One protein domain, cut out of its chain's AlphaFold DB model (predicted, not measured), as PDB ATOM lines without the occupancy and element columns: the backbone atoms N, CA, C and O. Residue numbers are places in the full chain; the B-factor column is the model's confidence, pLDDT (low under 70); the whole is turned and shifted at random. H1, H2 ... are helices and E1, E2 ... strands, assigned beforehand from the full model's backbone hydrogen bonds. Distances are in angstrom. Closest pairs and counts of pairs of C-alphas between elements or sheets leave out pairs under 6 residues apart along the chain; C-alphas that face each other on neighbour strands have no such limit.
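What this domain is: This is residues 24 to 165 of the 166 residues of an uncharacterized protein of Sphingomonas sp. PP-CE-1G-424 (UniProt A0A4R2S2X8). A small, strongly twisted sheet of four strands lies at one end of the domain, with the long helix H2 over one face and the short helix H1 over the opposite face; beyond H2, away from the sheet, H4 crosses H2 and the long helix H6 crosses H4. H5 meets H6 near the beginning of H6, H7 folds back beside its other end, and H3 makes a corner with H2 at the end of H2. The printed part has 142 residues, with seven named helices and four named strands in the order E1, H1, E2, E3, E4, H2, H3, H4, H5, H6, H7. The sheet is branched and mixed, with E3 parallel to E1 and antiparallel to E2 and E4, and the class is mixed, helices and strands. The whole is compact, with a radius of gyration of the C-alphas of 15.3 A and spans of 43 by 40 by 28 A.

Where its parts are: The printed part begins with strand E1, residues 24 to 27, whose C-alpha 24 is at (-52.450, -63.644, 42.031). Helix H1 is residues 31 to 36, and strand E2 is residues 45 to 47. Strand E3, residues 53 to 60, is 18.4 A long and bends by 77 degrees at residue 57; strand E4 is residues 65 to 67. Helix H2, residues 78 to 95, runs 26.0 A from C-alpha 78 at (-48.818, -56.210, 49.565). Helix H3 is residues 97 to 102, helix H4 is residues 105 to 116 with a length of 16.2 A, and helix H5 is residues 123 to 132 with 14.3 A. Helix H6, residues 137 to 154, is 26.1 A long, and helix H7, residues 159 to 163, ends with C-alpha 163 at (-60.132, -39.402, 32.127).

How they stand to each other: E1 lies on one side of E3, with N 25 and O 54 2.8 A apart, within hydrogen-bond range. E2 and E4 lie on the other side of E3, beside residues 54 to 57 and 58 to 60. E2, E3 and E4 form a meander, each strand the antiparallel neighbour of the one before. In the hairpin of E2 and E3, N 46 and O 55 are 3.1 A apart; in the hairpin of E3 and E4, N 60 and O 65 are 2.8 A apart. Residues 66 to 67 of E4 also pair antiparallel with residues 75 to 76. H1 is on the sheet over E3, at a height over the sheet of 9.5 A. H2 is on the opposite face, over E2 and E3, at a height of 10.8 A; the closest C-alphas of H2 and E2 are those of Val 81 and Ala 45, 7.2 A apart. H2 touches H4 at a steep tilt of 54 degrees, opposite ways, with the C-alphas of His 84 and Ala 112 closest at 4.6 A. H2 and H3 touch only at the corner, with the C-alphas of Ala 92 and Ser 100 closest at 5.2 A. H4 touches H6 about perpendicular, at 76 degrees, with the C-alphas of Gly 110 and Arg 145 closest at 3.9 A. H6 touches H5 with residues 139 to 142 alone; the closest C-alphas are those of Leu 139 and Ala 126, 6.4 A apart. H6 and H7 only just touch, with 3 pairs of C-alphas within 8 A, the closest being Leu 152 and Phe 162 at 6.2 A. H7 is near H2 and H4, while H2 and H6 are apart. Every O i to N i+4 pair is within hydrogen-bond range in H1, H2, H3, H4 and H7; in H5 it is 5 of 6 and in H6 13 of 14.

The domain as a whole: The two C-alphas farthest apart, those of Trp 31 and Arg 156, are 45.4 A apart. The printed part has no cut and no long link. The mean pLDDT of the printed part is 80.3, and residues 29 to 53 and 70 to 72 are under 70.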
ATOM      1  N   LEU A  24     -53.608 -64.312  41.443       75.56
ATOM      2  CA  LEU A  24     -52.450 -63.644  42.031       75.56
ATOM      3  C   LEU A  24     -51.347 -64.679  42.255       75.56
ATOM      4  O   LEU A  24     -51.555 -65.675  42.946       75.56
ATOM      5  N   PHE A  25     -50.175 -64.445  41.675       78.38
ATOM      6  CA  PHE A  25     -48.999 -65.292  41.848       78.38
ATOM      7  C   PHE A  25     -47.987 -64.562  42.725       78.38
ATOM      8  O   PHE A  25     -47.409 -63.556  42.319       78.38
ATOM      9  N   LEU A  26     -47.778 -65.077  43.933       78.31
ATOM     10  CA  LEU A  26     -46.831 -64.531  44.900       78.31
ATOM     11  C   LEU A  26     -45.507 -65.284  44.784       78.31
ATOM     12  O   LEU A  26     -45.497 -66.513  44.703       78.31
ATOM     13  N   THR A  27     -44.393 -64.557  44.749       74.62
ATOM     14  CA  THR A  27     -43.059 -65.156  44.610       74.62
ATOM     15  C   THR A  27     -42.136 -64.722  45.747       74.62
ATOM     16  O   THR A  27     -42.358 -63.697  46.385       74.62
ATOM     17  N   ASP A  28     -41.041 -65.456  45.954       72.62
ATOM     18  CA  ASP A  28     -39.937 -65.041  46.839       72.62
ATOM     19  C   ASP A  28     -38.940 -64.077  46.142       72.62
ATOM     20  O   ASP A  28     -37.879 -63.728  46.681       72.62
ATOM     21  N   GLY A  29     -39.269 -63.627  44.923       65.88
ATOM     22  CA  GLY A  29     -38.403 -62.841  44.042       65.88
ATOM     23  C   GLY A  29     -37.317 -63.680  43.349       65.88
ATOM     24  O   GLY A  29     -37.542 -64.813  42.919       65.88
ATOM     25  N   GLY A  30     -36.114 -63.114  43.206       60.78
ATOM     26  CA  GLY A  30     -34.928 -63.838  42.726       60.78
ATOM     27  C   GLY A  30     -34.832 -64.007  41.203       60.78
ATOM     28  O   GLY A  30     -35.271 -63.158  40.429       60.78
ATOM     29  N   TRP A  31     -34.193 -65.093  40.751       46.47
ATOM     30  CA  TRP A  31     -33.882 -65.306  39.327       46.47
ATOM     31  C   TRP A  31     -35.136 -65.495  38.456       46.47
ATOM     32  O   TRP A  31     -35.158 -65.039  37.314       46.47
ATOM     33  N   ARG A  32     -36.207 -66.081  39.015       51.78
ATOM     34  CA  ARG A  32     -37.512 -66.228  38.344       51.78
ATOM     35  C   ARG A  32     -38.153 -64.867  38.066       51.78
ATOM     36  O   ARG A  32     -38.647 -64.643  36.969       51.78
ATOM     37  N   TRP A  33     -38.062 -63.932  39.015       56.12
ATOM     38  CA  TRP A  33     -38.500 -62.545  38.828       56.12
ATOM     39  C   TRP A  33     -37.687 -61.825  37.743       56.12
ATOM     40  O   TRP A  33     -38.263 -61.175  36.879       56.12
ATOM     41  N   ARG A  34     -36.357 -61.996  37.721       53.38
ATOM     42  CA  ARG A  34     -35.485 -61.380  36.699       53.38
ATOM     43  C   ARG A  34     -35.783 -61.861  35.275       53.38
ATOM     44  O   ARG A  34     -35.676 -61.063  34.353       53.38
ATOM     45  N   LEU A  35     -36.178 -63.124  35.101       47.88
ATOM     46  CA  LEU A  35     -36.623 -63.671  33.811       47.88
ATOM     47  C   LEU A  35     -38.012 -63.172  33.398       47.88
ATOM     48  O   LEU A  35     -38.276 -62.968  32.218       47.88
ATOM     49  N   LEU A  36     -38.911 -62.992  34.364       48.28
ATOM     50  CA  LEU A  36     -40.295 -62.607  34.103       48.28
ATOM     51  C   LEU A  36     -40.484 -61.091  33.920       48.28
ATOM     52  O   LEU A  36     -41.345 -60.685  33.144       48.28
ATOM     53  N   ALA A  37     -39.660 -60.275  34.582       53.72
ATOM     54  CA  ALA A  37     -39.716 -58.814  34.590       53.72
ATOM     55  C   ALA A  37     -38.550 -58.169  33.811       53.72
ATOM     56  O   ALA A  37     -38.069 -57.105  34.195       53.72
ATOM     57  N   ILE A  38     -38.086 -58.793  32.717       42.66
ATOM     58  CA  ILE A  38     -36.948 -58.320  31.893       42.66
ATOM     59  C   ILE A  38     -37.077 -56.837  31.496       42.66
ATOM     60  O   ILE A  38     -36.078 -56.127  31.447       42.66
ATOM     61  N   GLN A  39     -38.299 -56.348  31.268       40.28
ATOM     62  CA  GLN A  39     -38.566 -54.950  30.902       40.28
ATOM     63  C   GLN A  39     -38.689 -53.997  32.107       40.28
ATOM     64  O   GLN A  39     -38.726 -52.784  31.927       40.28
ATOM     65  N   SER A  40     -38.774 -54.503  33.342       52.03
ATOM     66  CA  SER A  40     -38.917 -53.696  34.565       52.03
ATOM     67  C   SER A  40     -38.386 -54.433  35.806       52.03
ATOM     68  O   SER A  40     -39.149 -54.786  36.707       52.03
ATOM     69  N   PRO A  41     -37.060 -54.645  35.914       50.94
ATOM     70  CA  PRO A  41     -36.461 -55.425  37.002       50.94
ATOM     71  C   PRO A  41     -36.713 -54.843  38.405       50.94
ATOM     72  O   PRO A  41     -36.624 -55.576  39.390       50.94
ATOM     73  N   GLY A  42     -37.056 -53.551  38.501       57.03
ATOM     74  CA  GLY A  42     -37.396 -52.857  39.748       57.03
ATOM     75  C   GLY A  42     -38.894 -52.717  40.046       57.03
ATOM     76  O   GLY A  42     -39.240 -51.954  40.946       57.03
ATOM     77  N   ALA A  43     -39.781 -53.385  39.304       61.03
ATOM     78  CA  ALA A  43     -41.214 -53.352  39.594       61.03
ATOM     79  C   ALA A  43     -41.566 -54.149  40.869       61.03
ATOM     80  O   ALA A  43     -40.819 -55.029  41.312       61.03
ATOM     81  N   PHE A  44     -42.703 -53.819  41.483       56.75
ATOM     82  CA  PHE A  44     -43.257 -54.563  42.624       56.75
ATOM     83  C   PHE A  44     -44.169 -55.705  42.171       56.75
ATOM     84  O   PHE A  44     -44.165 -56.780  42.774       56.75
ATOM     85  N   ALA A  45     -44.894 -55.487  41.079       59.06
ATOM     86  CA  ALA A  45     -45.687 -56.472  40.374       59.06
ATOM     87  C   ALA A  45     -45.701 -56.121  38.881       59.06
ATOM     88  O   ALA A  45     -45.272 -55.038  38.485       59.06
ATOM     89  N   PHE A  46     -46.133 -57.059  38.046       64.56
ATOM     90  CA  PHE A  46     -46.486 -56.750  36.666       64.56
ATOM     91  C   PHE A  46     -47.670 -57.609  36.221       64.56
ATOM     92  O   PHE A  46     -47.839 -58.766  36.629       64.56
ATOM     93  N   ARG A  47     -48.469 -57.035  35.326       68.25
ATOM     94  CA  ARG A  47     -49.519 -57.709  34.561       68.25
ATOM     95  C   ARG A  47     -49.026 -57.934  33.135       68.25
ATOM     96  O   ARG A  47     -48.321 -57.102  32.571       68.25
ATOM     97  N   ARG A  48     -49.455 -59.032  32.507       62.16
ATOM     98  CA  ARG A  48     -49.410 -59.136  31.040       62.16
ATOM     99  C   ARG A  48     -50.721 -58.613  30.446       62.16
ATOM    100  O   ARG A  48     -51.778 -58.994  30.959       62.16
ATOM    101  N   PRO A  49     -50.684 -57.784  29.385       55.81
ATOM    102  CA  PRO A  49     -51.892 -57.396  28.661       55.81
ATOM    103  C   PRO A  49     -52.733 -58.631  28.319       55.81
ATOM    104  O   PRO A  49     -52.174 -59.674  27.974       55.81
ATOM    105  N   PHE A  50     -54.058 -58.530  28.461       53.34
ATOM    106  CA  PHE A  50     -55.018 -59.614  28.180       53.34
ATOM    107  C   PHE A  50     -54.890 -60.885  29.044       53.34
ATOM    108  O   PHE A  50     -55.582 -61.869  28.794       53.34
ATOM    109  N   SER A  51     -54.048 -60.880  30.081       60.84
ATOM    110  CA  SER A  51     -53.937 -61.983  31.039       60.84
ATOM    111  C   SER A  51     -54.693 -61.687  32.332       60.84
ATOM    112  O   SER A  51     -54.774 -60.543  32.790       60.84
ATOM    113  N   SER A  52     -55.209 -62.749  32.952       62.91
ATOM    114  CA  SER A  52     -55.793 -62.714  34.291       62.91
ATOM    115  C   SER A  52     -54.755 -62.874  35.412       62.91
ATOM    116  O   SER A  52     -55.133 -62.907  36.581       62.91
ATOM    117  N   ALA A  53     -53.472 -63.019  35.072       67.56
ATOM    118  CA  ALA A  53     -52.394 -63.235  36.028       67.56
ATOM    119  C   ALA A  53     -51.721 -61.918  36.439       67.56
ATOM    120  O   ALA A  53     -51.231 -61.178  35.581       67.56
ATOM    121  N   ILE A  54     -51.639 -61.680  37.748       70.69
ATOM    122  CA  ILE A  54     -50.798 -60.636  38.343       70.69
ATOM    123  C   ILE A  54     -49.683 -61.341  39.107       70.69
ATOM    124  O   ILE A  54     -49.958 -62.188  39.959       70.69
ATOM    125  N   VAL A  55     -48.431 -61.026  38.782       74.88
ATOM    126  CA  VAL A  55     -47.262 -61.649  39.411       74.88
ATOM    127  C   VAL A  55     -46.573 -60.626  40.299       74.88
ATOM    128  O   VAL A  55     -46.181 -59.562  39.824       74.88
ATOM    129  N   PHE A  56     -46.398 -60.964  41.572       71.19
ATOM    130  CA  PHE A  56     -45.757 -60.116  42.572       71.19
ATOM    131  C   PHE A  56     -44.317 -60.568  42.807       71.19
ATOM    132  O   PHE A  56     -43.998 -61.762  42.740       71.19
ATOM    133  N   ASN A  57     -43.441 -59.608  43.101       73.94
ATOM    134  CA  ASN A  57     -42.056 -59.859  43.498       73.94
ATOM    135  C   ASN A  57     -42.004 -60.491  44.908       73.94
ATOM    136  O   ASN A  57     -42.996 -61.059  45.364       73.94
ATOM    137  N   ARG A  58     -40.874 -60.395  45.620       79.88
ATOM    138  CA  ARG A  58     -40.686 -60.951  46.969       79.88
ATOM    139  C   ARG A  58     -41.779 -60.473  47.927       79.88
ATOM    140  O   ARG A  58     -41.707 -59.346  48.424       79.88
ATOM    141  N   SER A  59     -42.750 -61.346  48.176       79.31
ATOM    142  CA  SER A  59     -43.978 -61.065  48.916       79.31
ATOM    143  C   SER A  59     -43.980 -61.794  50.254       79.31
ATOM    144  O   SER A  59     -43.701 -62.985  50.324       79.31
ATOM    145  N   ASN A  60     -44.340 -61.089  51.320       81.25
ATOM    146  CA  ASN A  60     -44.608 -61.655  52.632       81.25
ATOM    147  C   ASN A  60     -46.052 -61.316  53.010       81.25
ATOM    148  O   ASN A  60     -46.353 -60.173  53.349       81.25
ATOM    149  N   ILE A  61     -46.932 -62.317  52.938       84.50
ATOM    150  CA  ILE A  61     -48.367 -62.161  53.214       84.50
ATOM    151  C   ILE A  61     -48.600 -61.805  54.683       84.50
ATOM    152  O   ILE A  61     -49.358 -60.890  54.980       84.50
ATOM    153  N   ALA A  62     -47.923 -62.501  55.601       83.44
ATOM    154  CA  ALA A  62     -48.112 -62.317  57.039       83.44
ATOM    155  C   ALA A  62     -47.708 -60.911  57.507       83.44
ATOM    156  O   ALA A  62     -48.288 -60.388  58.452       83.44
ATOM    157  N   ALA A  63     -46.726 -60.304  56.840       84.00
ATOM    158  CA  ALA A  63     -46.259 -58.951  57.129       84.00
ATOM    159  C   ALA A  63     -46.864 -57.876  56.206       84.00
ATOM    160  O   ALA A  63     -46.388 -56.744  56.246       84.00
ATOM    161  N   ASP A  64     -47.832 -58.235  55.352       87.81
ATOM    162  CA  ASP A  64     -48.417 -57.376  54.313       87.81
ATOM    163  C   ASP A  64     -47.356 -56.564  53.550       87.81
ATOM    164  O   ASP A  64     -47.382 -55.338  53.528       87.81
ATOM    165  N   ARG A  65     -46.358 -57.238  52.966       87.38
ATOM    166  CA  ARG A  65     -45.176 -56.559  52.412       87.38
ATOM    167  C   ARG A  65     -44.714 -57.140  51.086       87.38
ATOM    168  O   ARG A  65     -44.561 -58.350  50.957       87.38
ATOM    169  N   VAL A  66     -44.358 -56.267  50.144       84.00
ATOM    170  CA  VAL A  66     -43.626 -56.617  48.918       84.00
ATOM    171  C   VAL A  66     -42.339 -55.810  48.849       84.00
ATOM    172  O   VAL A  66     -42.302 -54.629  49.199       84.00
ATOM    173  N   THR A  67     -41.258 -56.445  48.397       82.50
ATOM    174  CA  THR A  67     -39.962 -55.782  48.214       82.50
ATOM    175  C   THR A  67     -39.419 -55.990  46.807       82.50
ATOM    176  O   THR A  67     -39.486 -57.099  46.280       82.50
ATOM    177  N   ASN A  68     -38.852 -54.938  46.213       75.81
ATOM    178  CA  ASN A  68     -38.211 -54.997  44.891       75.81
ATOM    179  C   ASN A  68     -36.670 -54.926  44.956       75.81
ATOM    180  O   ASN A  68     -36.005 -54.937  43.922       75.81
ATOM    181  N   GLY A  69     -36.099 -54.842  46.163       71.94
ATOM    182  CA  GLY A  69     -34.653 -54.798  46.394       71.94
ATOM    183  C   GLY A  69     -33.991 -53.429  46.196       71.94
ATOM    184  O   GLY A  69     -32.772 -53.342  46.327       71.94
ATOM    185  N   ARG A  70     -34.746 -52.359  45.906       69.94
ATOM    186  CA  ARG A  70     -34.204 -50.990  45.861       69.94
ATOM    187  C   ARG A  70     -33.924 -50.463  47.270       69.94
ATOM    188  O   ARG A  70     -34.686 -50.715  48.198       69.94
ATOM    189  N   ALA A  71     -32.846 -49.691  47.410       68.69
ATOM    190  CA  ALA A  71     -32.440 -49.110  48.692       68.69
ATOM    191  C   ALA A  71     -33.405 -48.022  49.201       68.69
ATOM    192  O   ALA A  71     -33.576 -47.871  50.406       68.69
ATOM    193  N   VAL A  72     -34.049 -47.283  48.294       68.81
ATOM    194  CA  VAL A  72     -35.038 -46.239  48.610       68.81
ATOM    195  C   VAL A  72     -36.339 -46.567  47.891       68.81
ATOM    196  O   VAL A  72     -36.316 -46.918  46.709       68.81
ATOM    197  N   GLY A  73     -37.459 -46.486  48.614       70.38
ATOM    198  CA  GLY A  73     -38.786 -46.804  48.084       70.38
ATOM    199  C   GLY A  73     -38.918 -48.225  47.540       70.38
ATOM    200  O   GLY A  73     -39.678 -48.469  46.607       70.38
ATOM    201  N   GLY A  74     -38.123 -49.162  48.068       77.19
ATOM    202  CA  GLY A  74     -38.086 -50.556  47.625       77.19
ATOM    203  C   GLY A  74     -38.990 -51.503  48.410       77.19
ATOM    204  O   GLY A  74     -38.881 -52.723  48.264       77.19
ATOM    205  N   ILE A  75     -39.855 -50.947  49.260       83.31
ATOM    206  CA  ILE A  75     -40.805 -51.660  50.108       83.31
ATOM    207  C   ILE A  75     -42.167 -50.983  49.951       83.31
ATOM    208  O   ILE A  75     -42.254 -49.766  50.079       83.31
ATOM    209  N   ARG A  76     -43.212 -51.773  49.708       83.56
ATOM    210  CA  ARG A  76     -44.620 -51.347  49.737       83.56
ATOM    211  C   ARG A  76     -45.452 -52.393  50.468       83.56
ATOM    212  O   ARG A  76     -44.967 -53.514  50.675       83.56
ATOM    213  N   THR A  77     -46.678 -52.048  50.850       88.69
ATOM    214  CA  THR A  77     -47.599 -53.059  51.373       88.69
ATOM    215  C   THR A  77     -48.026 -54.008  50.252       88.69
ATOM    216  O   THR A  77     -48.061 -53.624  49.079       88.69
ATOM    217  N   LEU A  78     -48.306 -55.273  50.570       84.31
ATOM    218  CA  LEU A  78     -48.818 -56.210  49.565       84.31
ATOM    219  C   LEU A  78     -50.229 -55.799  49.133       84.31
ATOM    220  O   LEU A  78     -50.518 -55.775  47.937       84.31
ATOM    221  N   SER A  79     -51.070 -55.411  50.085       87.25
ATOM    222  CA  SER A  79     -52.414 -54.881  49.867       87.25
ATOM    223  C   SER A  79     -52.421 -53.635  48.970       87.25
ATOM    224  O   SER A  79     -53.191 -53.584  48.009       87.25
ATOM    225  N   GLY A  80     -51.520 -52.678  49.203       87.06
ATOM    226  CA  GLY A  80     -51.365 -51.477  48.382       87.06
ATOM    227  C   GLY A  80     -50.927 -51.788  46.953       87.06
ATOM    228  O   GLY A  80     -51.495 -51.244  46.007       87.06
ATOM    229  N   VAL A  81     -49.981 -52.717  46.763       85.25
ATOM    230  CA  VAL A  81     -49.581 -53.162  45.414       85.25
ATOM    231  C   VAL A  81     -50.730 -53.903  44.721       85.25
ATOM    232  O   VAL A  81     -50.970 -53.667  43.542       85.25
ATOM    233  N   ILE A  82     -51.500 -54.744  45.424       85.81
ATOM    234  CA  ILE A  82     -52.695 -55.383  44.846       85.81
ATOM    235  C   ILE A  82     -53.703 -54.319  44.390       85.81
ATOM    236  O   ILE A  82     -54.202 -54.401  43.269       85.81
ATOM    237  N   ALA A  83     -53.991 -53.316  45.223       89.38
ATOM    238  CA  ALA A  83     -54.912 -52.235  44.878       89.38
ATOM    239  C   ALA A  83     -54.428 -51.431  43.657       89.38
ATOM    240  O   ALA A  83     -55.229 -51.118  42.772       89.38
ATOM    241  N   HIS A  84     -53.123 -51.159  43.574       90.56
ATOM    242  CA  HIS A  84     -52.486 -50.496  42.432       90.56
ATOM    243  C   HIS A  84     -52.712 -51.271  41.131       90.56
ATOM    244  O   HIS A  84     -53.296 -50.753  40.180       90.56
ATOM    245  N   GLU A  85     -52.339 -52.551  41.107       85.81
ATOM    246  CA  GLU A  85     -52.456 -53.388  39.906       85.81
ATOM    247  C   GLU A  85     -53.916 -53.641  39.503       85.81
ATOM    248  O   GLU A  85     -54.256 -53.678  38.318       85.81
ATOM    249  N   MET A  86     -54.815 -53.784  40.482       86.50
ATOM    250  CA  MET A  86     -56.248 -53.905  40.215       86.50
ATOM    251  C   MET A  86     -56.827 -52.621  39.618       86.50
ATOM    252  O   MET A  86     -57.712 -52.701  38.765       86.50
ATOM    253  N   THR A  87     -56.308 -51.452  39.999       89.94
ATOM    254  CA  THR A  87     -56.742 -50.170  39.431       89.94
ATOM    255  C   THR A  87     -56.412 -50.085  37.945       89.94
ATOM    256  O   THR A  87     -57.284 -49.715  37.163       89.94
ATOM    257  N   HIS A  88     -55.227 -50.528  37.516       87.81
ATOM    258  CA  HIS A  88     -54.885 -50.610  36.087       87.81
ATOM    259  C   HIS A  88     -55.878 -51.470  35.296       87.81
ATOM    260  O   HIS A  88     -56.297 -51.108  34.198       87.81
ATOM    261  N   ILE A  89     -56.327 -52.587  35.877       85.62
ATOM    262  CA  ILE A  89     -57.357 -53.441  35.266       85.62
ATOM    263  C   ILE A  89     -58.704 -52.717  35.198       85.62
ATOM    264  O   ILE A  89     -59.404 -52.821  34.191       85.62
ATOM    265  N   MET A  90     -59.085 -51.995  36.251       88.44
ATOM    266  CA  MET A  90     -60.333 -51.231  36.272       88.44
ATOM    267  C   MET A  90     -60.324 -50.105  35.234       88.44
ATOM    268  O   MET A  90     -61.311 -49.958  34.520       88.44
ATOM    269  N   ILE A  91     -59.209 -49.381  35.079       87.31
ATOM    270  CA  ILE A  91     -59.034 -48.368  34.027       87.31
ATOM    271  C   ILE A  91     -59.203 -49.010  32.645       87.31
ATOM    272  O   ILE A  91     -59.986 -48.517  31.834       87.31
ATOM    273  N   ALA A  92     -58.528 -50.133  32.385       86.44
ATOM    274  CA  ALA A  92     -58.618 -50.831  31.103       86.44
ATOM    275  C   ALA A  92     -60.033 -51.354  30.807       86.44
ATOM    276  O   ALA A  92     -60.491 -51.274  29.669       86.44
ATOM    277  N   ASN A  93     -60.750 -51.839  31.823       86.75
ATOM    278  CA  ASN A  93     -62.146 -52.263  31.692       86.75
ATOM    279  C   ASN A  93     -63.100 -51.083  31.447       86.75
ATOM    280  O   ASN A  93     -64.096 -51.249  30.747       86.75
ATOM    281  N   HIS A  94     -62.816 -49.916  32.033       89.06
ATOM    282  CA  HIS A  94     -63.665 -48.727  31.941       89.06
ATOM    283  C   HIS A  94     -63.474 -47.964  30.626       89.06
ATOM    284  O   HIS A  94     -64.438 -47.591  29.965       89.06
ATOM    285  N   LEU A  95     -62.221 -47.752  30.223       88.44
ATOM    286  CA  LEU A  95     -61.860 -46.949  29.052       88.44
ATOM    287  C   LEU A  95     -61.620 -47.785  27.787       88.44
ATOM    288  O   LEU A  95     -61.595 -47.236  26.684       88.44
ATOM    289  N   GLY A  96     -61.410 -49.092  27.946       87.12
ATOM    290  CA  GLY A  96     -60.882 -49.988  26.921       87.12
ATOM    291  C   GLY A  96     -59.349 -50.074  26.948       87.12
ATOM    292  O   GLY A  96     -58.655 -49.095  27.225       87.12
ATOM    293  N   GLU A  97     -58.807 -51.248  26.604       83.31
ATOM    294  CA  GLU A  97     -57.364 -51.558  26.656       83.31
ATOM    295  C   GLU A  97     -56.513 -50.582  25.822       83.31
ATOM    296  O   GLU A  97     -55.461 -50.133  26.271       83.31
ATOM    297  N   VAL A  98     -56.985 -50.196  24.629       85.12
ATOM    298  CA  VAL A  98     -56.262 -49.263  23.744       85.12
ATOM    299  C   VAL A  98     -56.174 -47.876  24.367       85.12
ATOM    300  O   VAL A  98     -55.087 -47.307  24.442       85.12
ATOM    301  N   ARG A  99     -57.305 -47.336  24.843       88.06
ATOM    302  CA  ARG A  99     -57.335 -46.009  25.465       88.06
ATOM    303  C   ARG A  99     -56.505 -45.995  26.743       88.06
ATOM    304  O   ARG A  99     -55.743 -45.061  26.940       88.06
ATOM    305  N   SER A 100     -56.600 -47.048  27.556       85.31
ATOM    306  CA  SER A 100     -55.778 -47.209  28.757       85.31
ATOM    307  C   SER A 100     -54.284 -47.185  28.438       85.31
ATOM    308  O   SER A 100     -53.536 -46.519  29.140       85.31
ATOM    309  N   ALA A 101     -53.842 -47.868  27.377       83.06
ATOM    310  CA  ALA A 101     -52.424 -47.956  27.030       83.06
ATOM    311  C   ALA A 101     -51.813 -46.621  26.566       83.06
ATOM    312  O   ALA A 101     -50.616 -46.409  26.754       83.06
ATOM    313  N   ILE A 102     -52.613 -45.725  25.976       88.56
ATOM    314  CA  ILE A 102     -52.150 -44.415  25.484       88.56
ATOM    315  C   ILE A 102     -52.309 -43.280  26.504       88.56
ATOM    316  O   ILE A 102     -51.925 -42.149  26.209       88.56
ATOM    317  N   LEU A 103     -52.882 -43.547  27.683       86.75
ATOM    318  CA  LEU A 103     -52.997 -42.533  28.730       86.75
ATOM    319  C   LEU A 103     -51.606 -42.035  29.158       86.75
ATOM    320  O   LEU A 103     -50.665 -42.831  29.248       86.75
ATOM    321  N   PRO A 104     -51.459 -40.749  29.510       90.56
ATOM    322  CA  PRO A 104     -50.230 -40.258  30.116       90.56
ATOM    323  C   PRO A 104     -49.844 -41.075  31.358       90.56
ATOM    324  O   PRO A 104     -50.685 -41.374  32.205       90.56
ATOM    325  N   THR A 105     -48.554 -41.390  31.520       85.25
ATOM    326  CA  THR A 105     -48.060 -42.198  32.654       85.25
ATOM    327  C   THR A 105     -48.465 -41.624  34.012       85.25
ATOM    328  O   THR A 105     -48.771 -42.379  34.929       85.25
ATOM    329  N   TRP A 106     -48.515 -40.292  34.144       90.06
ATOM    330  CA  TRP A 106     -48.914 -39.645  35.396       90.06
ATOM    331  C   TRP A 106     -50.382 -39.910  35.766       90.06
ATOM    332  O   TRP A 106     -50.702 -39.926  36.951       90.06
ATOM    333  N   GLU A 107     -51.262 -40.135  34.786       92.31
ATOM    334  CA  GLU A 107     -52.666 -40.477  35.031       92.31
ATOM    335  C   GLU A 107     -52.792 -41.942  35.430       92.31
ATOM    336  O   GLU A 107     -53.401 -42.232  36.453       92.31
ATOM    337  N   GLN A 108     -52.162 -42.851  34.674       88.25
ATOM    338  CA  GLN A 108     -52.227 -44.294  34.940       88.25
ATOM    339  C   GLN A 108     -51.641 -44.632  36.316       88.25
ATOM    340  O   GLN A 108     -52.328 -45.151  37.193       88.25
ATOM    341  N   GLU A 109     -50.370 -44.294  36.525       88.00
ATOM    342  CA  GLU A 109     -49.650 -44.654  37.746       88.00
ATOM    343  C   GLU A 109     -50.089 -43.797  38.935       88.00
ATOM    344  O   GLU A 109     -50.220 -44.298  40.049       88.00
ATOM    345  N   GLY A 110     -50.371 -42.509  38.702       91.94
ATOM    346  CA  GLY A 110     -50.818 -41.599  39.753       91.94
ATOM    347  C   GLY A 110     -52.218 -41.925  40.269       91.94
ATOM    348  O   GLY A 110     -52.457 -41.803  41.471       91.94
ATOM    349  N   TYR A 111     -53.142 -42.355  39.399       93.94
ATOM    350  CA  TYR A 111     -54.486 -42.762  39.816       93.94
ATOM    351  C   TYR A 111     -54.461 -44.104  40.545       93.94
ATOM    352  O   TYR A 111     -55.103 -44.231  41.587       93.94
ATOM    353  N   ALA A 112     -53.658 -45.059  40.076       91.19
ATOM    354  CA  ALA A 112     -53.437 -46.319  40.779       91.19
ATOM    355  C   ALA A 112     -52.860 -46.104  42.195       91.19
ATOM    356  O   ALA A 112     -53.428 -46.604  43.168       91.19
ATOM    357  N   ASP A 113     -51.839 -45.251  42.347       91.81
ATOM    358  CA  ASP A 113     -51.290 -44.869  43.659       91.81
ATOM    359  C   ASP A 113     -52.302 -44.063  44.511       91.81
ATOM    360  O   ASP A 113     -52.329 -44.153  45.744       91.81
ATOM    361  N   HIS A 114     -53.172 -43.261  43.882       93.94
ATOM    362  CA  HIS A 114     -54.232 -42.529  44.582       93.94
ATOM    363  C   HIS A 114     -55.268 -43.483  45.188       93.94
ATOM    364  O   HIS A 114     -55.575 -43.365  46.377       93.94
ATOM    365  N   VAL A 115     -55.755 -44.450  44.404       93.50
ATOM    366  CA  VAL A 115     -56.714 -45.475  44.845       93.50
ATOM    367  C   VAL A 115     -56.097 -46.382  45.909       93.50
ATOM    368  O   VAL A 115     -56.734 -46.635  46.931       93.50
ATOM    369  N   ALA A 116     -54.839 -46.795  45.732       90.00
ATOM    370  CA  ALA A 116     -54.093 -47.567  46.725       90.00
ATOM    371  C   ALA A 116     -53.803 -46.781  48.017       90.00
ATOM    372  O   ALA A 116     -53.421 -47.372  49.022       90.00
ATOM    373  N   ARG A 117     -53.983 -45.449  48.008       91.19
ATOM    374  CA  ARG A 117     -53.676 -44.519  49.110       91.19
ATOM    375  C   ARG A 117     -52.227 -44.572  49.595       91.19
ATOM    376  O   ARG A 117     -51.918 -44.080  50.679       91.19
ATOM    377  N   GLU A 118     -51.328 -45.045  48.750       85.62
ATOM    378  CA  GLU A 118     -49.920 -45.230  49.063       85.62
ATOM    379  C   GLU A 118     -49.044 -44.658  47.954       85.62
ATOM    380  O   GLU A 118     -49.489 -44.425  46.836       85.62
ATOM    381  N   SER A 119     -47.776 -44.427  48.266       82.56
ATOM    382  CA  SER A 119     -46.753 -44.145  47.267       82.56
ATOM    383  C   SER A 119     -45.492 -44.916  47.624       82.56
ATOM    384  O   SER A 119     -45.319 -45.356  48.759       82.56
ATOM    385  N   SER A 120     -44.588 -45.057  46.657       75.44
ATOM    386  CA  SER A 120     -43.284 -45.681  46.898       75.44
ATOM    387  C   SER A 120     -42.374 -44.829  47.793       75.44
ATOM    388  O   SER A 120     -41.352 -45.325  48.245       75.44
ATOM    389  N   LEU A 121     -42.712 -43.556  48.034       84.94
ATOM    390  CA  LEU A 121     -41.963 -42.647  48.900       84.94
ATOM    391  C   LEU A 121     -42.868 -42.056  49.982       84.94
ATOM    392  O   LEU A 121     -44.002 -41.660  49.708       84.94
ATOM    393  N   THR A 122     -42.321 -41.912  51.185       85.94
ATOM    394  CA  THR A 122     -42.861 -41.006  52.209       85.94
ATOM    395  C   THR A 122     -42.521 -39.547  51.889       85.94
ATOM    396  O   THR A 122     -41.562 -39.265  51.170       85.94
ATOM    397  N   ASP A 123     -43.246 -38.593  52.480       87.06
ATOM    398  CA  ASP A 123     -42.982 -37.156  52.308       87.06
ATOM    399  C   ASP A 123     -41.546 -36.773  52.705       87.06
ATOM    400  O   ASP A 123     -40.890 -35.968  52.036       87.06
ATOM    401  N   ALA A 124     -41.026 -37.387  53.775       87.25
ATOM    402  CA  ALA A 124     -39.658 -37.178  54.240       87.25
ATOM    403  C   ALA A 124     -38.627 -37.719  53.238       87.25
ATOM    404  O   ALA A 124     -37.644 -37.042  52.928       87.25
ATOM    405  N   GLU A 125     -38.858 -38.916  52.693       86.69
ATOM    406  CA  GLU A 125     -37.999 -39.490  51.659       86.69
ATOM    407  C   GLU A 125     -38.053 -38.678  50.374       86.69
ATOM    408  O   GLU A 125     -36.997 -38.405  49.814       86.69
ATOM    409  N   ALA A 126     -39.233 -38.234  49.939       88.69
ATOM    410  CA  ALA A 126     -39.385 -37.373  48.773       88.69
ATOM    411  C   ALA A 126     -38.660 -36.033  48.970       88.69
ATOM    412  O   ALA A 126     -37.934 -35.591  48.082       88.69
ATOM    413  N   SER A 127     -38.786 -35.405  50.144       90.19
ATOM    414  CA  SER A 127     -38.075 -34.160  50.468       90.19
ATOM    415  C   SER A 127     -36.557 -34.342  50.445       90.19
ATOM    416  O   SER A 127     -35.838 -33.521  49.875       90.19
ATOM    417  N   ARG A 128     -36.058 -35.445  51.018       89.12
ATOM    418  CA  ARG A 128     -34.635 -35.797  50.963       89.12
ATOM    419  C   ARG A 128     -34.191 -36.043  49.523       89.12
ATOM    420  O   ARG A 128     -33.191 -35.474  49.099       89.12
ATOM    421  N   LEU A 129     -34.951 -36.838  48.776       88.12
ATOM    422  CA  LEU A 129     -34.611 -37.243  47.418       88.12
ATOM    423  C   LEU A 129     -34.583 -36.040  46.473       88.12
ATOM    424  O   LEU A 129     -33.647 -35.923  45.704       88.12
ATOM    425  N   ARG A 130     -35.485 -35.062  46.614       91.25
ATOM    426  CA  ARG A 130     -35.411 -33.800  45.850       91.25
ATOM    427  C   ARG A 130     -34.109 -33.025  46.052       91.25
ATOM    428  O   ARG A 130     -33.702 -32.298  45.155       91.25
ATOM    429  N   LYS A 131     -33.479 -33.142  47.224       91.75
ATOM    430  CA  LYS A 131     -32.211 -32.464  47.531       91.75
ATOM    431  C   LYS A 131     -31.003 -33.252  47.034       91.75
ATOM    432  O   LYS A 131     -30.007 -32.647  46.663       91.75
ATOM    433  N   THR A 132     -31.074 -34.582  47.071       88.56
ATOM    434  CA  THR A 132     -29.936 -35.458  46.753       88.56
ATOM    435  C   THR A 132     -29.925 -35.935  45.304       88.56
ATOM    436  O   THR A 132     -28.858 -36.094  44.728       88.56
ATOM    437  N   ASP A 133     -31.099 -36.191  44.734       84.75
ATOM    438  CA  ASP A 133     -31.313 -36.669  43.369       84.75
ATOM    439  C   ASP A 133     -32.709 -36.232  42.865       84.75
ATOM    440  O   ASP A 133     -33.674 -37.006  42.897       84.75
ATOM    441  N   PRO A 134     -32.858 -34.970  42.420       84.88
ATOM    442  CA  PRO A 134     -34.135 -34.451  41.931       84.88
ATOM    443  C   PRO A 134     -34.639 -35.149  40.657       84.88
ATOM    444  O   PRO A 134     -35.815 -35.009  40.327       84.88
ATOM    445  N   GLY A 135     -33.779 -35.892  39.950       80.62
ATOM    446  CA  GLY A 135     -34.136 -36.660  38.756       80.62
ATOM    447  C   GLY A 135     -34.609 -38.085  39.053       80.62
ATOM    448  O   GLY A 135     -34.942 -38.819  38.121       80.62
ATOM    449  N   ALA A 136     -34.643 -38.497  40.324       78.50
ATOM    450  CA  ALA A 136     -34.969 -39.863  40.697       78.50
ATOM    451  C   ALA A 136     -36.366 -40.278  40.183       78.50
ATOM    452  O   ALA A 136     -37.363 -39.641  40.541       78.50
ATOM    453  N   PRO A 137     -36.498 -41.403  39.449       78.00
ATOM    454  CA  PRO A 137     -37.784 -41.855  38.916       78.00
ATOM    455  C   PRO A 137     -38.879 -42.027  39.977       78.00
ATOM    456  O   PRO A 137     -40.054 -41.838  39.688       78.00
ATOM    457  N   ALA A 138     -38.514 -42.347  41.222       78.75
ATOM    458  CA  ALA A 138     -39.465 -42.483  42.324       78.75
ATOM    459  C   ALA A 138     -40.208 -41.169  42.656       78.75
ATOM    460  O   ALA A 138     -41.353 -41.221  43.104       78.75
ATOM    461  N   LEU A 139     -39.599 -40.003  42.393       84.94
ATOM    462  CA  LEU A 139     -40.261 -38.703  42.551       84.94
ATOM    463  C   LEU A 139     -41.399 -38.521  41.546       84.94
ATOM    464  O   LEU A 139     -42.415 -37.930  41.900       84.94
ATOM    465  N   VAL A 140     -41.274 -39.076  40.335       85.19
ATOM    466  CA  VAL A 140     -42.312 -38.990  39.295       85.19
ATOM    467  C   VAL A 140     -43.610 -39.643  39.767       85.19
ATOM    468  O   VAL A 140     -44.672 -39.043  39.634       85.19
ATOM    469  N   TYR A 141     -43.533 -40.831  40.374       82.94
ATOM    470  CA  TYR A 141     -44.702 -41.533  40.924       82.94
ATOM    471  C   TYR A 141     -45.320 -40.777  42.106       82.94
ATOM    472  O   TYR A 141     -46.534 -40.572  42.161       82.94
ATOM    473  N   TYR A 142     -44.475 -40.292  43.021       88.69
ATOM    474  CA  TYR A 142     -44.919 -39.489  44.159       88.69
ATOM    475  C   TYR A 142     -45.656 -38.214  43.709       88.69
ATOM    476  O   TYR A 142     -46.738 -37.904  44.213       88.69
ATOM    477  N   ASP A 143     -45.113 -37.503  42.719       91.62
ATOM    478  CA  ASP A 143     -45.717 -36.287  42.172       91.62
ATOM    479  C   ASP A 143     -46.975 -36.571  41.350       91.62
ATOM    480  O   ASP A 143     -47.961 -35.839  41.473       91.62
ATOM    481  N   ALA A 144     -46.993 -37.664  40.584       90.75
ATOM    482  CA  ALA A 144     -48.162 -38.105  39.832       90.75
ATOM    483  C   ALA A 144     -49.376 -38.325  40.746       90.75
ATOM    484  O   ALA A 144     -50.441 -37.766  40.483       90.75
ATOM    485  N   ARG A 145     -49.218 -39.039  41.871       93.88
ATOM    486  CA  ARG A 145     -50.303 -39.261  42.845       93.88
ATOM    487  C   ARG A 145     -50.900 -37.951  43.362       93.88
ATOM    488  O   ARG A 145     -52.122 -37.807  43.458       93.88
ATOM    489  N   ARG A 146     -50.049 -36.977  43.703       93.50
ATOM    490  CA  ARG A 146     -50.496 -35.669  44.217       93.50
ATOM    491  C   ARG A 146     -51.183 -34.850  43.129       93.50
ATOM    492  O   ARG A 146     -52.210 -34.228  43.397       93.50
ATOM    493  N   ARG A 147     -50.662 -34.896  41.901       94.38
ATOM    494  CA  ARG A 147     -51.285 -34.266  40.734       94.38
ATOM    495  C   ARG A 147     -52.676 -34.840  40.464       94.38
ATOM    496  O   ARG A 147     -53.605 -34.068  40.253       94.38
ATOM    497  N   VAL A 148     -52.843 -36.161  40.534       94.50
ATOM    498  CA  VAL A 148     -54.152 -36.815  40.374       94.50
ATOM    499  C   VAL A 148     -55.121 -36.413  41.479       94.50
ATOM    500  O   VAL A 148     -56.256 -36.052  41.178       94.50
ATOM    501  N   ALA A 149     -54.685 -36.398  42.741       93.31
ATOM    502  CA  ALA A 149     -55.532 -35.952  43.847       93.31
ATOM    503  C   ALA A 149     -56.052 -34.516  43.634       93.31
ATOM    504  O   ALA A 149     -57.234 -34.247  43.846       93.31
ATOM    505  N   ALA A 150     -55.191 -33.609  43.160       93.75
ATOM    506  CA  ALA A 150     -55.579 -32.241  42.828       93.75
ATOM    507  C   ALA A 150     -56.543 -32.180  41.628       93.75
ATOM    508  O   ALA A 150     -57.561 -31.493  41.698       93.75
ATOM    509  N   ALA A 151     -56.261 -32.925  40.554       93.12
ATOM    510  CA  ALA A 151     -57.095 -32.964  39.353       93.12
ATOM    511  C   ALA A 151     -58.497 -33.534  39.633       93.12
ATOM    512  O   ALA A 151     -59.497 -32.962  39.200       93.12
ATOM    513  N   LEU A 152     -58.586 -34.615  40.414       92.44
ATOM    514  CA  LEU A 152     -59.859 -35.161  40.887       92.44
ATOM    515  C   LEU A 152     -60.594 -34.153  41.770       92.44
ATOM    516  O   LEU A 152     -61.790 -33.956  41.585       92.44
ATOM    517  N   GLY A 153     -59.894 -33.471  42.682       91.69
ATOM    518  CA  GLY A 153     -60.477 -32.409  43.505       91.69
ATOM    519  C   GLY A 153     -61.110 -31.292  42.668       91.69
ATOM    520  O   GLY A 153     -62.264 -30.930  42.900       91.69
ATOM    521  N   ALA A 154     -60.404 -30.811  41.639       91.06
ATOM    522  CA  ALA A 154     -60.912 -29.808  40.698       91.06
ATOM    523  C   ALA A 154     -62.157 -30.291  39.932       91.06
ATOM    524  O   ALA A 154     -63.076 -29.518  39.667       91.06
ATOM    525  N   LYS A 155     -62.226 -31.595  39.647       90.62
ATOM    526  CA  LYS A 155     -63.341 -32.265  38.960       90.62
ATOM    527  C   LYS A 155     -64.402 -32.820  39.922       90.62
ATOM    528  O   LYS A 155     -65.204 -33.668  39.535       90.62
ATOM    529  N   ARG A 156     -64.430 -32.350  41.179       89.81
ATOM    530  CA  ARG A 156     -65.378 -32.768  42.237       89.81
ATOM    531  C   ARG A 156     -65.403 -34.286  42.483       89.81
ATOM    532  O   ARG A 156     -66.428 -34.843  42.859       89.81
ATOM    533  N   GLY A 157     -64.277 -34.951  42.250       86.12
ATOM    534  CA  GLY A 157     -64.117 -36.399  42.373       86.12
ATOM    535  C   GLY A 157     -64.648 -37.207  41.186       86.12
ATOM    536  O   GLY A 157     -64.653 -38.432  41.264       86.12
ATOM    537  N   SER A 158     -65.083 -36.568  40.095       91.44
ATOM    538  CA  SER A 158     -65.570 -37.283  38.912       91.44
ATOM    539  C   SER A 158     -64.425 -37.977  38.172       91.44
ATOM    540  O   SER A 158     -63.557 -37.329  37.581       91.44
ATOM    541  N   VAL A 159     -64.447 -39.311  38.194       89.44
ATOM    542  CA  VAL A 159     -63.476 -40.173  37.501       89.44
ATOM    543  C   VAL A 159     -63.625 -40.054  35.984       89.44
ATOM    544  O   VAL A 159     -62.626 -39.959  35.274       89.44
ATOM    545  N   ASP A 160     -64.859 -39.972  35.488       90.88
ATOM    546  CA  ASP A 160     -65.119 -39.811  34.057       90.88
ATOM    547  C   ASP A 160     -64.598 -38.472  33.544       90.88
ATOM    548  O   ASP A 160     -63.902 -38.432  32.533       90.88
ATOM    549  N   ALA A 161     -64.850 -37.381  34.275       90.19
ATOM    550  CA  ALA A 161     -64.311 -36.070  33.917       90.19
ATOM    551  C   ALA A 161     -62.778 -36.040  34.004       90.19
ATOM    552  O   ALA A 161     -62.125 -35.294  33.279       90.19
ATOM    553  N   PHE A 162     -62.182 -36.828  34.904       91.31
ATOM    554  CA  PHE A 162     -60.731 -36.925  35.016       91.31
ATOM    555  C   PHE A 162     -60.121 -37.550  33.758       91.31
ATOM    556  O   PHE A 162     -59.251 -36.929  33.154       91.31
ATOM    557  N   PHE A 163     -60.637 -38.699  33.313       90.75
ATOM    558  CA  PHE A 163     -60.132 -39.402  32.127       90.75
ATOM    559  C   PHE A 163     -60.643 -38.851  30.785       90.75
ATOM    560  O   PHE A 163     -60.143 -39.247  29.727       90.75
ATOM    561  N   ALA A 164     -61.644 -37.967  30.790       86.44
ATOM    562  CA  ALA A 164     -62.134 -37.290  29.589       86.44
ATOM    563  C   ALA A 164     -61.144 -36.259  29.019       86.44
ATOM    564  O   ALA A 164     -61.262 -35.924  27.843       86.44
ATOM    565  N   GLY A 165     -60.157 -35.820  29.807       71.12
ATOM    566  CA  GLY A 165     -59.320 -34.669  29.464       71.12
ATOM    567  C   GLY A 165     -60.035 -33.344  29.748       71.12
ATOM    568  O   GLY A 165     -61.129 -33.342  30.317       71.12
TER     569      GLY A 165